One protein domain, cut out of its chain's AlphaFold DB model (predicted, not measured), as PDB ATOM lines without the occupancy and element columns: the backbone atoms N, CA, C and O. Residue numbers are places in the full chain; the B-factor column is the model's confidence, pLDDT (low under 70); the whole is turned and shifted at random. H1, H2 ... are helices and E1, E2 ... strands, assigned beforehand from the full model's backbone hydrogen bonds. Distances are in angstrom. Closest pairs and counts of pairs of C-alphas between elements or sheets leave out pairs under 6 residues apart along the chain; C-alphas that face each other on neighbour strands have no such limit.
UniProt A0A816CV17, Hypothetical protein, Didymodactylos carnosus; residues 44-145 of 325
ATOM      1  N   PRO A  44     191.166 141.107 139.188       93.31
ATOM      2  CA  PRO A  44     190.352 140.295 140.090       93.31
ATOM      3  C   PRO A  44     188.883 140.200 139.679       93.31
ATOM      4  O   PRO A  44     188.267 139.155 139.865       93.31
ATOM      5  N   GLN A  45     188.329 141.238 139.042       92.81
ATOM      6  CA  GLN A  45     186.951 141.210 138.551       92.81
ATOM      7  C   GLN A  45     186.702 140.067 137.551       92.81
ATOM      8  O   GLN A  45     185.604 139.517 137.517       92.81
ATOM      9  N   LYS A  46     187.712 139.651 136.775       91.94
ATOM     10  CA  LYS A  46     187.574 138.515 135.854       91.94
ATOM     11  C   LYS A  46     187.389 137.192 136.588       91.94
ATOM     12  O   LYS A  46     186.556 136.380 136.179       91.94
ATOM     13  N   LEU A  47     188.128 136.992 137.678       93.62
ATOM     14  CA  LEU A  47     187.954 135.817 138.524       93.62
ATOM     15  C   LEU A  47     186.597 135.866 139.236       93.62
ATOM     16  O   LEU A  47     185.879 134.873 139.204       93.62
ATOM     17  N   VAL A  48     186.182 137.032 139.756       94.06
ATOM     18  CA  VAL A  48     184.834 137.224 140.329       94.06
ATOM     19  C   VAL A  48     183.748 136.813 139.338       94.06
ATOM     20  O   VAL A  48     182.865 136.039 139.689       94.06
ATOM     21  N   ASN A  49     183.814 137.301 138.097       92.88
ATOM     22  CA  ASN A  49     182.818 136.986 137.072       92.88
ATOM     23  C   ASN A  49     182.802 135.485 136.742       92.88
ATOM     24  O   ASN A  49     181.736 134.900 136.580       92.88
ATOM     25  N   SER A  50     183.977 134.853 136.682       92.06
ATOM     26  CA  SER A  50     184.097 133.422 136.372       92.06
ATOM     27  C   SER A  50     183.551 132.537 137.495       92.06
ATOM     28  O   SER A  50     182.864 131.560 137.208       92.06
ATOM     29  N   LEU A  51     183.791 132.912 138.757       91.62
ATOM     30  CA  LEU A  51     183.225 132.244 139.934       91.62
ATOM     31  C   LEU A  51     181.702 132.441 140.012       91.62
ATOM     32  O   LEU A  51     180.969 131.482 140.240       91.62
ATOM     33  N   LYS A  52     181.206 133.665 139.770       91.19
ATOM     34  CA  LYS A  52     179.764 133.983 139.770       91.19
ATOM     35  C   LYS A  52     178.987 133.217 138.706       91.19
ATOM     36  O   LYS A  52     177.897 132.737 138.993       91.19
ATOM     37  N   ASN A  53     179.563 133.070 137.517       89.19
ATOM     38  CA  ASN A  53     178.935 132.353 136.408       89.19
ATOM     39  C   ASN A  53     179.153 130.830 136.474       89.19
ATOM     40  O   ASN A  53     178.712 130.116 135.579       89.19
ATOM     41  N   GLY A  54     179.859 130.319 137.491       86.88
ATOM     42  CA  GLY A  54     180.144 128.888 137.639       86.88
ATOM     43  C   GLY A  54     181.100 128.314 136.586       86.88
ATOM     44  O   GLY A  54     181.211 127.100 136.469       86.88
ATOM     45  N   HIS A  55     181.798 129.164 135.827       88.31
ATOM     46  CA  HIS A  55     182.764 128.737 134.807       88.31
ATOM     47  C   HIS A  55     184.063 128.198 135.411       88.31
ATOM     48  O   HIS A  55     184.818 127.517 134.728       88.31
ATOM     49  N   MET A  56     184.350 128.543 136.666       87.38
ATOM     50  CA  MET A  56     185.475 128.010 137.430       87.38
ATOM     51  C   MET A  56     185.090 127.852 138.893       87.38
ATOM     52  O   MET A  56     184.210 128.557 139.395       87.38
ATOM     53  N   LYS A  57     185.804 126.974 139.590       88.56
ATOM     54  CA  LYS A  57     185.762 126.827 141.043       88.56
ATOM     55  C   LYS A  57     187.103 127.250 141.632       88.56
ATOM     56  O   LYS A  57     188.141 127.149 140.990       88.56
ATOM     57  N   LEU A  58     187.105 127.690 142.891       90.81
ATOM     58  CA  LEU A  58     188.365 127.966 143.594       90.81
ATOM     59  C   LEU A  58     189.215 126.707 143.809       90.81
ATOM     60  O   LEU A  58     190.416 126.830 143.986       90.81
ATOM     61  N   SER A  59     188.601 125.521 143.783       88.44
ATOM     62  CA  SER A  59     189.298 124.231 143.828       88.44
ATOM     63  C   SER A  59     190.149 123.950 142.589       88.44
ATOM     64  O   SER A  59     190.955 123.030 142.623       88.44
ATOM     65  N   ASP A  60     189.960 124.709 141.505       88.38
ATOM     66  CA  ASP A  60     190.748 124.588 140.272       88.38
ATOM     67  C   ASP A  60     192.078 125.367 140.372       88.38
ATOM     68  O   ASP A  60     192.816 125.472 139.396       88.38
ATOM     69  N   ILE A  61     192.355 125.983 141.530       92.00
ATOM     70  CA  ILE A  61     193.496 126.864 141.774       92.00
ATOM     71  C   ILE A  61     194.251 126.357 143.004       92.00
ATOM     72  O   ILE A  61     193.670 126.222 144.079       92.00
ATOM     73  N   ASP A  62     195.564 126.165 142.872       93.81
ATOM     74  CA  ASP A  62     196.421 125.744 143.990       93.81
ATOM     75  C   ASP A  62     196.900 126.924 144.848       93.81
ATOM     76  O   ASP A  62     197.101 126.793 146.057       93.81
ATOM     77  N   MET A  63     197.094 128.097 144.239       95.31
ATOM     78  CA  MET A  63     197.615 129.290 144.906       95.31
ATOM     79  C   MET A  63     197.042 130.578 144.307       95.31
ATOM     80  O   MET A  63     196.971 130.744 143.091       95.31
ATOM     81  N   MET A  64     196.685 131.525 145.173       96.56
ATOM     82  CA  MET A  64     196.279 132.881 144.823       96.56
ATOM     83  C   MET A  64     197.220 133.899 145.466       96.56
ATOM     84  O   MET A  64     197.383 133.923 146.687       96.56
ATOM     85  N   ILE A  65     197.789 134.782 144.644       96.81
ATOM     86  CA  ILE A  65     198.625 135.900 145.092       96.81
ATOM     87  C   ILE A  65     197.875 137.211 144.844       96.81
ATOM     88  O   ILE A  65     197.580 137.576 143.706       96.81
ATOM     89  N   PHE A  66     197.568 137.928 145.921       95.69
ATOM     90  CA  PHE A  66     196.902 139.224 145.898       95.69
ATOM     91  C   PHE A  66     197.936 140.344 145.998       95.69
ATOM     92  O   PHE A  66     198.440 140.640 147.079       95.69
ATOM     93  N   ASP A  67     198.225 140.987 144.868       93.94
ATOM     94  CA  ASP A  67     199.024 142.213 144.822       93.94
ATOM     95  C   ASP A  67     198.215 143.412 145.346       93.94
ATOM     96  O   ASP A  67     197.025 143.551 145.032       93.94
ATOM     97  N   GLU A  68     198.847 144.276 146.139       92.06
ATOM     98  CA  GLU A  68     198.208 145.362 146.893       92.06
ATOM     99  C   GLU A  68     197.030 144.877 147.759       92.06
ATOM    100  O   GLU A  68     195.902 145.387 147.694       92.06
ATOM    101  N   CYS A  69     197.280 143.841 148.564       92.69
ATOM    102  CA  CYS A  69     196.265 143.091 149.306       92.69
ATOM    103  C   CYS A  69     195.506 143.931 150.352       92.69
ATOM    104  O   CYS A  69     194.379 143.580 150.721       92.69
ATOM    105  N   HIS A  70     196.055 145.083 150.762       89.06
ATOM    106  CA  HIS A  70     195.388 146.050 151.639       89.06
ATOM    107  C   HIS A  70     194.069 146.587 151.049       89.06
ATOM    108  O   HIS A  70     193.199 147.055 151.785       89.06
ATOM    109  N   ASN A  71     193.874 146.462 149.732       84.50
ATOM    110  CA  ASN A  71     192.636 146.828 149.043       84.50
ATOM    111  C   ASN A  71     191.448 145.905 149.347       84.50
ATOM    112  O   ASN A  71     190.323 146.234 148.967       84.50
ATOM    113  N   THR A  72     191.659 144.778 150.035       84.44
ATOM    114  CA  THR A  72     190.616 143.810 150.416       84.44
ATOM    115  C   THR A  72     189.686 144.410 151.477       84.44
ATOM    116  O   THR A  72     189.733 144.110 152.671       84.44
ATOM    117  N   SER A  73     188.836 145.348 151.066       80.69
ATOM    118  CA  SER A  73     187.842 145.981 151.923       80.69
ATOM    119  C   SER A  73     186.617 146.455 151.135       80.69
ATOM    120  O   SER A  73     186.707 146.726 149.941       80.69
ATOM    121  N   GLY A  74     185.464 146.555 151.808       79.56
ATOM    122  CA  GLY A  74     184.214 146.974 151.167       79.56
ATOM    123  C   GLY A  74     183.840 146.071 149.986       79.56
ATOM    124  O   GLY A  74     184.033 144.858 150.055       79.56
ATOM    125  N   GLY A  75     183.351 146.676 148.902       80.81
ATOM    126  CA  GLY A  75     182.994 145.998 147.649       80.81
ATOM    127  C   GLY A  75     184.166 145.718 146.701       80.81
ATOM    128  O   GLY A  75     183.948 145.578 145.501       80.81
ATOM    129  N   ASN A  76     185.412 145.688 147.189       89.38
ATOM    130  CA  ASN A  76     186.558 145.381 146.336       89.38
ATOM    131  C   ASN A  76     186.453 143.947 145.762       89.38
ATOM    132  O   ASN A  76     186.129 143.024 146.514       89.38
ATOM    133  N   PRO A  77     186.793 143.717 144.478       93.25
ATOM    134  CA  PRO A  77     186.771 142.384 143.874       93.25
ATOM    135  C   PRO A  77     187.574 141.307 144.627       93.25
ATOM    136  O   PRO A  77     187.194 140.141 144.595       93.25
ATOM    137  N   TYR A  78     188.644 141.667 145.349       94.94
ATOM    138  CA  TYR A  78     189.361 140.734 146.230       94.94
ATOM    139  C   TYR A  78     188.470 140.201 147.360       94.94
ATOM    140  O   TYR A  78     188.478 139.001 147.622       94.94
ATOM    141  N   CYS A  79     187.645 141.053 147.986       93.44
ATOM    142  CA  CYS A  79     186.672 140.608 148.989       93.44
ATOM    143  C   CYS A  79     185.669 139.626 148.384       93.44
ATOM    144  O   CYS A  79     185.339 138.628 149.014       93.44
ATOM    145  N   GLU A  80     185.185 139.908 147.173       93.75
ATOM    146  CA  GLU A  80     184.224 139.042 146.487       93.75
ATOM    147  C   GLU A  80     184.815 137.657 146.203       93.75
ATOM    148  O   GLU A  80     184.143 136.664 146.452       93.75
ATOM    149  N   ILE A  81     186.078 137.573 145.771       94.94
ATOM    150  CA  ILE A  81     186.789 136.290 145.617       94.94
ATOM    151  C   ILE A  81     186.890 135.575 146.968       94.94
ATOM    152  O   ILE A  81     186.539 134.401 147.080       94.94
ATOM    153  N   MET A  82     187.308 136.284 148.020       94.88
ATOM    154  CA  MET A  82     187.478 135.689 149.346       94.88
ATOM    155  C   MET A  82     186.160 135.251 149.997       94.88
ATOM    156  O   MET A  82     186.185 134.362 150.844       94.88
ATOM    157  N   LYS A  83     184.996 135.769 149.575       92.81
ATOM    158  CA  LYS A  83     183.692 135.210 149.981       92.81
ATOM    159  C   LYS A  83     183.532 133.762 149.517       92.81
ATOM    160  O   LYS A  83     183.113 132.934 150.318       92.81
ATOM    161  N   TYR A  84     183.928 133.425 148.287       91.56
ATOM    162  CA  TYR A  84     183.931 132.030 147.814       91.56
ATOM    163  C   TYR A  84     184.909 131.153 148.605       91.56
ATOM    164  O   TYR A  84     184.676 129.961 148.787       91.56
ATOM    165  N   TYR A  85     185.997 131.744 149.104       92.75
ATOM    166  CA  TYR A  85     186.983 131.037 149.917       92.75
ATOM    167  C   TYR A  85     186.501 130.795 151.360       92.75
ATOM    168  O   TYR A  85     186.713 129.718 151.919       92.75
ATOM    169  N   LEU A  86     185.848 131.786 151.977       91.25
ATOM    170  CA  LEU A  86     185.509 131.815 153.405       91.25
ATOM    171  C   LEU A  86     184.088 131.333 153.726       91.25
ATOM    172  O   LEU A  86     183.900 130.704 154.763       91.25
ATOM    173  N   CYS A  87     183.092 131.612 152.879       87.25
ATOM    174  CA  CYS A  87     181.683 131.332 153.175       87.25
ATOM    175  C   CYS A  87     181.333 129.861 152.899       87.25
ATOM    176  O   CYS A  87     181.322 129.478 151.731       87.25
ATOM    177  N   PRO A  88     180.957 129.053 153.910       79.81
ATOM    178  CA  PRO A  88     180.664 127.628 153.720       79.81
ATOM    179  C   PRO A  88     179.594 127.342 152.660       79.81
ATOM    180  O   PRO A  88     179.719 126.387 151.910       79.81
ATOM    181  N   SER A  89     178.580 128.203 152.534       78.81
ATOM    182  CA  SER A  89     177.512 128.067 151.531       78.81
ATOM    183  C   SER A  89     177.962 128.290 150.083       78.81
ATOM    184  O   SER A  89     177.238 127.929 149.161       78.81
ATOM    185  N   LEU A  90     179.124 128.914 149.874       76.75
ATOM    186  CA  LEU A  90     179.730 129.141 148.558       76.75
ATOM    187  C   LEU A  90     180.926 128.214 148.309       76.75
ATOM    188  O   LEU A  90     181.471 128.190 147.203       76.75
ATOM    189  N   GLN A  91     181.358 127.481 149.338       70.88
ATOM    190  CA  GLN A  91     182.469 126.551 149.255       70.88
ATOM    191  C   GLN A  91     182.017 125.283 148.536       70.88
ATOM    192  O   GLN A  91     181.104 124.600 148.975       70.88
ATOM    193  N   ASN A  92     182.730 124.930 147.470       66.06
ATOM    194  CA  ASN A  92     182.593 123.645 146.784       66.06
ATOM    195  C   ASN A  92     183.858 122.795 147.001       66.06
ATOM    196  O   ASN A  92     184.395 122.216 146.058       66.06
ATOM    197  N   PHE A  93     184.370 122.780 148.238       69.94
ATOM    198  CA  PHE A  93     185.630 122.117 148.601       69.94
ATOM    199  C   PHE A  93     185.449 120.695 149.154       69.94
ATOM    200  O   PHE A  93     186.391 120.154 149.722       69.94
ATOM    201  N   GLU A  94     184.264 120.083 149.023       63.75
ATOM    202  CA  GLU A  94     183.881 118.860 149.761       63.75
ATOM    203  C   GLU A  94     184.867 117.685 149.629       63.75
ATOM    204  O   GLU A  94     184.890 116.838 150.511       63.75
ATOM    205  N   ASN A  95     185.729 117.668 148.604       65.75
ATOM    206  CA  ASN A  95     186.859 116.737 148.481       65.75
ATOM    207  C   ASN A  95     188.112 117.378 147.841       65.75
ATOM    208  O   ASN A  95     188.901 116.683 147.204       65.75
ATOM    209  N   SER A  96     188.283 118.700 147.937       72.56
ATOM    210  CA  SER A  96     189.380 119.421 147.273       72.56
ATOM    211  C   SER A  96     190.142 120.347 148.215       72.56
ATOM    212  O   SER A  96     189.618 120.858 149.205       72.56
ATOM    213  N   THR A  97     191.421 120.546 147.906       81.19
ATOM    214  CA  THR A  97     192.303 121.440 148.653       81.19
ATOM    215  C   THR A  97     191.930 122.893 148.396       81.19
ATOM    216  O   THR A  97     191.610 123.289 147.276       81.19
ATOM    217  N   LYS A  98     191.969 123.706 149.454       88.38
ATOM    218  CA  LYS A  98     191.810 125.153 149.320       88.38
ATOM    219  C   LYS A  98     193.091 125.761 148.739       88.38
ATOM    220  O   LYS A  98     194.170 125.344 149.167       88.38
ATOM    221  N   PRO A  99     192.989 126.765 147.848       93.12
ATOM    222  CA  PRO A  99     194.163 127.473 147.360       93.12
ATOM    223  C   PRO A  99     194.937 128.114 148.511       93.12
ATOM    224  O   PRO A  99     194.345 128.703 149.417       93.12
ATOM    225  N   ILE A 100     196.262 128.083 148.440       95.12
ATOM    226  CA  ILE A 100     197.115 128.891 149.313       95.12
ATOM    227  C   ILE A 100     196.870 130.367 148.989       95.12
ATOM    228  O   ILE A 100     196.909 130.762 147.827       95.12
ATOM    229  N   VAL A 101     196.644 131.198 150.007       96.69
ATOM    230  CA  VAL A 101     196.423 132.640 149.834       96.69
ATOM    231  C   VAL A 101     197.641 133.415 150.321       96.69
ATOM    232  O   VAL A 101     198.006 133.337 151.492       96.69
ATOM    233  N   ILE A 102     198.246 134.194 149.426       97.50
ATOM    234  CA  ILE A 102     199.360 135.100 149.726       97.50
ATOM    235  C   ILE A 102     198.917 136.526 149.412       97.50
ATOM    236  O   ILE A 102     198.416 136.802 148.325       97.50
ATOM    237  N   GLY A 103     199.100 137.448 150.354       95.81
ATOM    238  CA  GLY A 103     198.835 138.872 150.150       95.81
ATOM    239  C   GLY A 103     200.122 139.685 150.216       95.81
ATOM    240  O   GLY A 103     200.853 139.576 151.195       95.81
ATOM    241  N   LEU A 104     200.365 140.525 149.212       95.75
ATOM    242  CA  LEU A 104     201.507 141.437 149.158       95.75
ATOM    243  C   LEU A 104     201.020 142.873 149.359       95.75
ATOM    244  O   LEU A 104     200.069 143.306 148.710       95.75
ATOM    245  N   THR A 105     201.649 143.616 150.264       92.94
ATOM    246  CA  THR A 105     201.370 145.043 150.455       92.94
ATOM    247  C   THR A 105     202.582 145.748 151.047       92.94
ATOM    248  O   THR A 105     203.244 145.199 151.924       92.94
ATOM    249  N   ALA A 106     202.850 146.974 150.598       89.81
ATOM    250  CA  ALA A 106     203.864 147.830 151.213       89.81
ATOM    251  C   ALA A 106     203.352 148.515 152.493       89.81
ATOM    252  O   ALA A 106     204.146 148.923 153.336       89.81
ATOM    253  N   THR A 107     202.029 148.663 152.649       85.38
ATOM    254  CA  THR A 107     201.433 149.394 153.776       85.38
ATOM    255  C   THR A 107     200.153 148.743 154.292       85.38
ATOM    256  O   THR A 107     199.422 148.056 153.575       85.38
ATOM    257  N   ILE A 108     199.867 148.979 155.571       82.75
ATOM    258  CA  ILE A 108     198.594 148.663 156.220       82.75
ATOM    259  C   ILE A 108     198.038 150.006 156.687       82.75
ATOM    260  O   ILE A 108     198.423 150.522 157.733       82.75
ATOM    261  N   GLY A 109     197.218 150.639 155.848       70.44
ATOM    262  CA  GLY A 109     196.723 151.990 156.116       70.44
ATOM    263  C   GLY A 109     195.805 152.070 157.342       70.44
ATOM    264  O   GLY A 109     195.116 151.110 157.701       70.44
ATOM    265  N   SER A 110     195.724 153.252 157.956       66.25
ATOM    266  CA  SER A 110     194.618 153.631 158.834       66.25
ATOM    267  C   SER A 110     193.479 154.188 157.977       66.25
ATOM    268  O   SER A 110     193.575 155.293 157.462       66.25
ATOM    269  N   LYS A 111     192.385 153.444 157.792       60.09
ATOM    270  CA  LYS A 111     191.103 154.047 157.425       60.09
ATOM    271  C   LYS A 111     190.788 155.116 158.461       60.09
ATOM    272  O   LYS A 111     190.703 154.781 159.644       60.09
ATOM    273  N   ASP A 112     190.662 156.355 158.002       55.88
ATOM    274  CA  ASP A 112     190.299 157.500 158.825       55.88
ATOM    275  C   ASP A 112     189.003 157.201 159.568       55.88
ATOM    276  O   ASP A 112     187.906 157.173 159.013       55.88
ATOM    277  N   SER A 113     189.151 156.925 160.851       57.12
ATOM    278  CA  SER A 113     188.056 156.921 161.796       57.12
ATOM    279  C   SER A 113     188.643 157.470 163.077       57.12
ATOM    280  O   SER A 113     189.276 156.733 163.837       57.12
ATOM    281  N   SER A 114     188.447 158.771 163.280       59.78
ATOM    282  CA  SER A 114     188.755 159.507 164.513       59.78
ATOM    283  C   SER A 114     188.160 158.848 165.768       59.78
ATOM    284  O   SER A 114     188.569 159.155 166.881       59.78
ATOM    285  N   GLU A 115     187.222 157.918 165.584       63.12
ATOM    286  CA  GLU A 115     186.509 157.187 166.628       63.12
ATOM    287  C   GLU A 115     187.179 155.869 167.069       63.12
ATOM    288  O   GLU A 115     186.803 155.310 168.101       63.12
ATOM    289  N   LYS A 116     188.165 155.333 166.331       70.38
ATOM    290  CA  LYS A 116     188.814 154.060 166.702       70.38
ATOM    291  C   LYS A 116     190.014 154.282 167.617       70.38
ATOM    292  O   LYS A 116     190.903 155.065 167.300       70.38
ATOM    293  N   LYS A 117     190.092 153.511 168.709       76.19
ATOM    294  CA  LYS A 117     191.229 153.541 169.651       76.19
ATOM    295  C   LYS A 117     192.545 153.071 169.018       76.19
ATOM    296  O   LYS A 117     193.593 153.628 169.325       76.19
ATOM    297  N   HIS A 118     192.496 152.066 168.138       82.31
ATOM    298  CA  HIS A 118     193.677 151.495 167.477       82.31
ATOM    299  C   HIS A 118     193.424 151.255 165.976       82.31
ATOM    300  O   HIS A 118     193.381 150.109 165.528       82.31
ATOM    301  N   PRO A 119     193.291 152.320 165.163       81.94
ATOM    302  CA  PRO A 119     192.816 152.218 163.780       81.94
ATOM    303  C   PRO A 119     193.699 151.328 162.892       81.94
ATOM    304  O   PRO A 119     193.185 150.628 162.023       81.94
ATOM    305  N   VAL A 120     195.017 151.321 163.117       84.38
ATOM    306  CA  VAL A 120     195.962 150.479 162.365       84.38
ATOM    307  C   VAL A 120     195.800 149.003 162.725       84.38
ATOM    308  O   VAL A 120     195.698 148.169 161.828       84.38
ATOM    309  N   LEU A 121     195.725 148.675 164.021       87.88
ATOM    310  CA  LEU A 121     195.539 147.298 164.486       87.88
ATOM    311  C   LEU A 121     194.195 146.741 164.007       87.88
ATOM    312  O   LEU A 121     194.140 145.633 163.480       87.88
ATOM    313  N   ASP A 122     193.131 147.537 164.108       87.12
ATOM    314  CA  ASP A 122     191.799 147.149 163.643       87.12
ATOM    315  C   ASP A 122     191.794 146.855 162.138       87.12
ATOM    316  O   ASP A 122     191.180 145.887 161.682       87.12
ATOM    317  N   ASN A 123     192.506 147.661 161.344       86.69
ATOM    318  CA  ASN A 123     192.625 147.411 159.910       86.69
ATOM    319  C   ASN A 123     193.496 146.201 159.601       86.69
ATOM    320  O   ASN A 123     193.145 145.444 158.700       86.69
ATOM    321  N   LEU A 124     194.576 145.981 160.351       89.12
ATOM    322  CA  LEU A 124     195.411 144.793 160.215       89.12
ATOM    323  C   LEU A 124     194.592 143.522 160.461       89.12
ATOM    324  O   LEU A 124     194.570 142.633 159.612       89.12
ATOM    325  N   VAL A 125     193.852 143.469 161.572       90.62
ATOM    326  CA  VAL A 125     192.944 142.359 161.900       90.62
ATOM    327  C   VAL A 125     191.871 142.204 160.820       90.62
ATOM    328  O   VAL A 125     191.566 141.091 160.385       90.62
ATOM    329  N   SER A 126     191.321 143.314 160.324       89.62
ATOM    330  CA  SER A 126     190.326 143.302 159.250       89.62
ATOM    331  C   SER A 126     190.867 142.748 157.929       89.62
ATOM    332  O   SER A 126     190.160 142.012 157.246       89.62
ATOM    333  N   ILE A 127     192.094 143.092 157.540       91.06
ATOM    334  CA  ILE A 127     192.729 142.557 156.330       91.06
ATOM    335  C   ILE A 127     193.052 141.073 156.532       91.06
ATOM    336  O   ILE A 127     192.714 140.260 155.672       91.06
ATOM    337  N   CYS A 128     193.627 140.706 157.681       93.19
ATOM    338  CA  CYS A 128     194.009 139.323 157.958       93.19
ATOM    339  C   CYS A 128     192.796 138.386 157.950       93.19
ATOM    340  O   CYS A 128     192.815 137.362 157.272       93.19
ATOM    341  N   SER A 129     191.707 138.777 158.615       92.81
ATOM    342  CA  SER A 129     190.455 138.006 158.623       92.81
ATOM    343  C   SER A 129     189.858 137.821 157.226       92.81
ATOM    344  O   SER A 129     189.419 136.724 156.892       92.81
ATOM    345  N   LYS A 130     189.882 138.852 156.375       93.19
ATOM    346  CA  LYS A 130     189.344 138.765 155.007       93.19
ATOM    347  C   LYS A 130     190.198 137.926 154.065       93.19
ATOM    348  O   LYS A 130     189.651 137.340 153.140       93.19
ATOM    349  N   LEU A 131     191.511 137.878 154.278       94.25
ATOM    350  CA  LEU A 131     192.436 137.083 153.467       94.25
ATOM    351  C   LEU A 131     192.683 135.679 154.037       94.25
ATOM    352  O   LEU A 131     193.511 134.957 153.495       94.25
ATOM    353  N   ALA A 132     191.989 135.288 155.114       92.94
ATOM    354  CA  ALA A 132     192.281 134.061 155.861       92.94
ATOM    355  C   ALA A 132     193.762 133.961 156.292       92.94
ATOM    356  O   ALA A 132     194.335 132.876 156.358       92.94
ATOM    357  N   CYS A 133     194.392 135.107 156.553       93.88
ATOM    358  CA  CYS A 133     195.811 135.207 156.852       93.88
ATOM    359  C   CYS A 133     196.074 134.864 158.320       93.88
ATOM    360  O   CYS A 133     195.528 135.499 159.224       93.88
ATOM    361  N   CYS A 134     196.945 133.884 158.546       91.94
ATOM    362  CA  CYS A 134     197.406 133.478 159.873       91.94
ATOM    363  C   CYS A 134     198.838 133.939 160.183       91.94
ATOM    364  O   CYS A 134     199.308 133.762 161.304       91.94
ATOM    365  N   THR A 135     199.565 134.492 159.210       94.69
ATOM    366  CA  THR A 135     200.974 134.864 159.368       94.69
ATOM    367  C   THR A 135     201.290 136.123 158.577       94.69
ATOM    368  O   THR A 135     201.076 136.182 157.370       94.69
ATOM    369  N   ILE A 136     201.845 137.118 159.265       93.88
ATOM    370  CA  ILE A 136     202.347 138.348 158.655       93.88
ATOM    371  C   ILE A 136     203.867 138.240 158.615       93.88
ATOM    372  O   ILE A 136     204.508 138.131 159.659       93.88
ATOM    373  N   SER A 137     204.436 138.270 157.413       94.69
ATOM    374  CA  SER A 137     205.884 138.290 157.221       94.69
ATOM    375  C   SER A 137     206.351 139.726 157.009       94.69
ATOM    376  O   SER A 137     205.879 140.410 156.104       94.69
ATOM    377  N   ILE A 138     207.257 140.185 157.869       93.00
ATOM    378  CA  ILE A 138     207.952 141.470 157.757       93.00
ATOM    379  C   ILE A 138     209.448 141.230 157.958       93.00
ATOM    380  O   ILE A 138     209.842 140.267 158.619       93.00
ATOM    381  N   VAL A 139     210.293 142.098 157.405       92.94
ATOM    382  CA  VAL A 139     211.741 142.030 157.639       92.94
ATOM    383  C   VAL A 139     212.014 142.451 159.085       92.94
ATOM    384  O   VAL A 139     211.737 143.586 159.460       92.94
ATOM    385  N   GLN A 140     212.510 141.522 159.905       92.56
ATOM    386  CA  GLN A 140     212.759 141.749 161.341       92.56
ATOM    387  C   GLN A 140     214.243 141.707 161.714       92.56
ATOM    388  O   GLN A 140     214.640 142.340 162.689       92.56
ATOM    389  N   ASN A 141     215.062 140.957 160.968       95.69
ATOM    390  CA  ASN A 141     216.496 140.878 161.235       95.69
ATOM    391  C   ASN A 141     217.158 142.224 160.898       95.69
ATOM    392  O   ASN A 141     216.990 142.726 159.789       95.69
ATOM    393  N   LEU A 142     217.916 142.779 161.848       93.50
ATOM    394  CA  LEU A 142     218.601 144.065 161.721       93.50
ATOM    395  C   LEU A 142     219.520 144.132 160.496       93.50
ATOM    396  O   LEU A 142     219.521 145.153 159.815       93.50
ATOM    397  N   GLU A 143     220.248 143.059 160.188       95.75
ATOM    398  CA  GLU A 143     221.143 143.013 159.021       95.75
ATOM    399  C   GLU A 143     220.350 143.154 157.711       95.75
ATOM    400  O   GLU A 143     220.699 143.961 156.852       95.75
ATOM    401  N   ASN A 144     219.210 142.466 157.603       94.56
ATOM    402  CA  ASN A 144     218.333 142.545 156.431       94.56
ATOM    403  C   ASN A 144     217.602 143.896 156.350       94.56
ATOM    404  O   ASN A 144     217.317 144.379 155.261       94.56
ATOM    405  N   ILE A 145     217.280 144.522 157.488       92.56
ATOM    406  CA  ILE A 145     216.711 145.879 157.504       92.56
ATOM    407  C   ILE A 145     217.732 146.873 156.945       92.56
ATOM    408  O   ILE A 145     217.378 147.699 156.111       92.56
TER     409      ILE A 145
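AT A GLANCE: This is residues 44 to 145 of the 325 residues of the protein "Hypothetical protein" of Didymodactylos carnosus (UniProt A0A816CV17). A two-stranded parallel ribbon, E1 beside E2, has H2 at one side; H1 packs on H2, and H3 comes near H2 with its last residue, Lys 130. Residues 139 to 145, with H4 at 142 to 145, stick out as a tail, and long loops, residues 87 to 99 and 105 to 118, hold no named element. The printed part has 102 residues with four named helices and two named strands, in the order H1 E1 H2 E2 H3 H4; the class is mixed, with under half of the residues in named elements. It is only just loose, close to compact, with a radius of gyration of the C-alphas of 15.5 A and spans of 43 by 37 by 22 A.

IN THESE COORDINATES: E1 is residues 63 to 67, 13.0 A, and E2 is residues 100 to 104, 13.3 A. H2 is residues 77 to 86, 14.3 A. H1 is residues 44 to 52, 12.3 A, from C-alpha 44 at (190.352, 140.295, 140.090). H3 is residues 119 to 130, 16.4 A, and H4 is residues 142 to 145, 5.0 A, ending at C-alpha 145 at (216.711, 145.879, 157.504).

HOW THE PARTS SIT: E1 and E2 are parallel at 14 degrees, with N 64 and O 100 2.8 A apart, within hydrogen-bond range. E1, H2 and E2 form a strand-helix-strand unit, two parallel neighbour strands with a helix between them along the chain; its crossover is right-handed. The closest C-alphas of E1 and H2, those of Phe 66 and Tyr 78, are 7.7 A apart. H1 and H2 touch, closest at the C-alphas of Gln 45 and Pro 77, 5.5 A, at a steep tilt of 44 degrees, the same way. H2 and H3 are close but not clearly touching, closest at the C-alphas of Met 82 and Lys 130, 6.7 A. H3 and H4 are apart. In H1 and H3 every O i to N i+4 pair is within hydrogen-bond range, in H2 5 of 6; H4 is too short for such a pair.

THE WHOLE: The two C-alphas farthest apart, those of Asn 53 and Glu 143, are 49.1 A apart. The printed part has no cut. The links H2 to E2, E2 to H3 and H3 to H4 are long. The mean pLDDT of the printed part is 87.0; residues 92 to 95 and 110 to 115 are under 70.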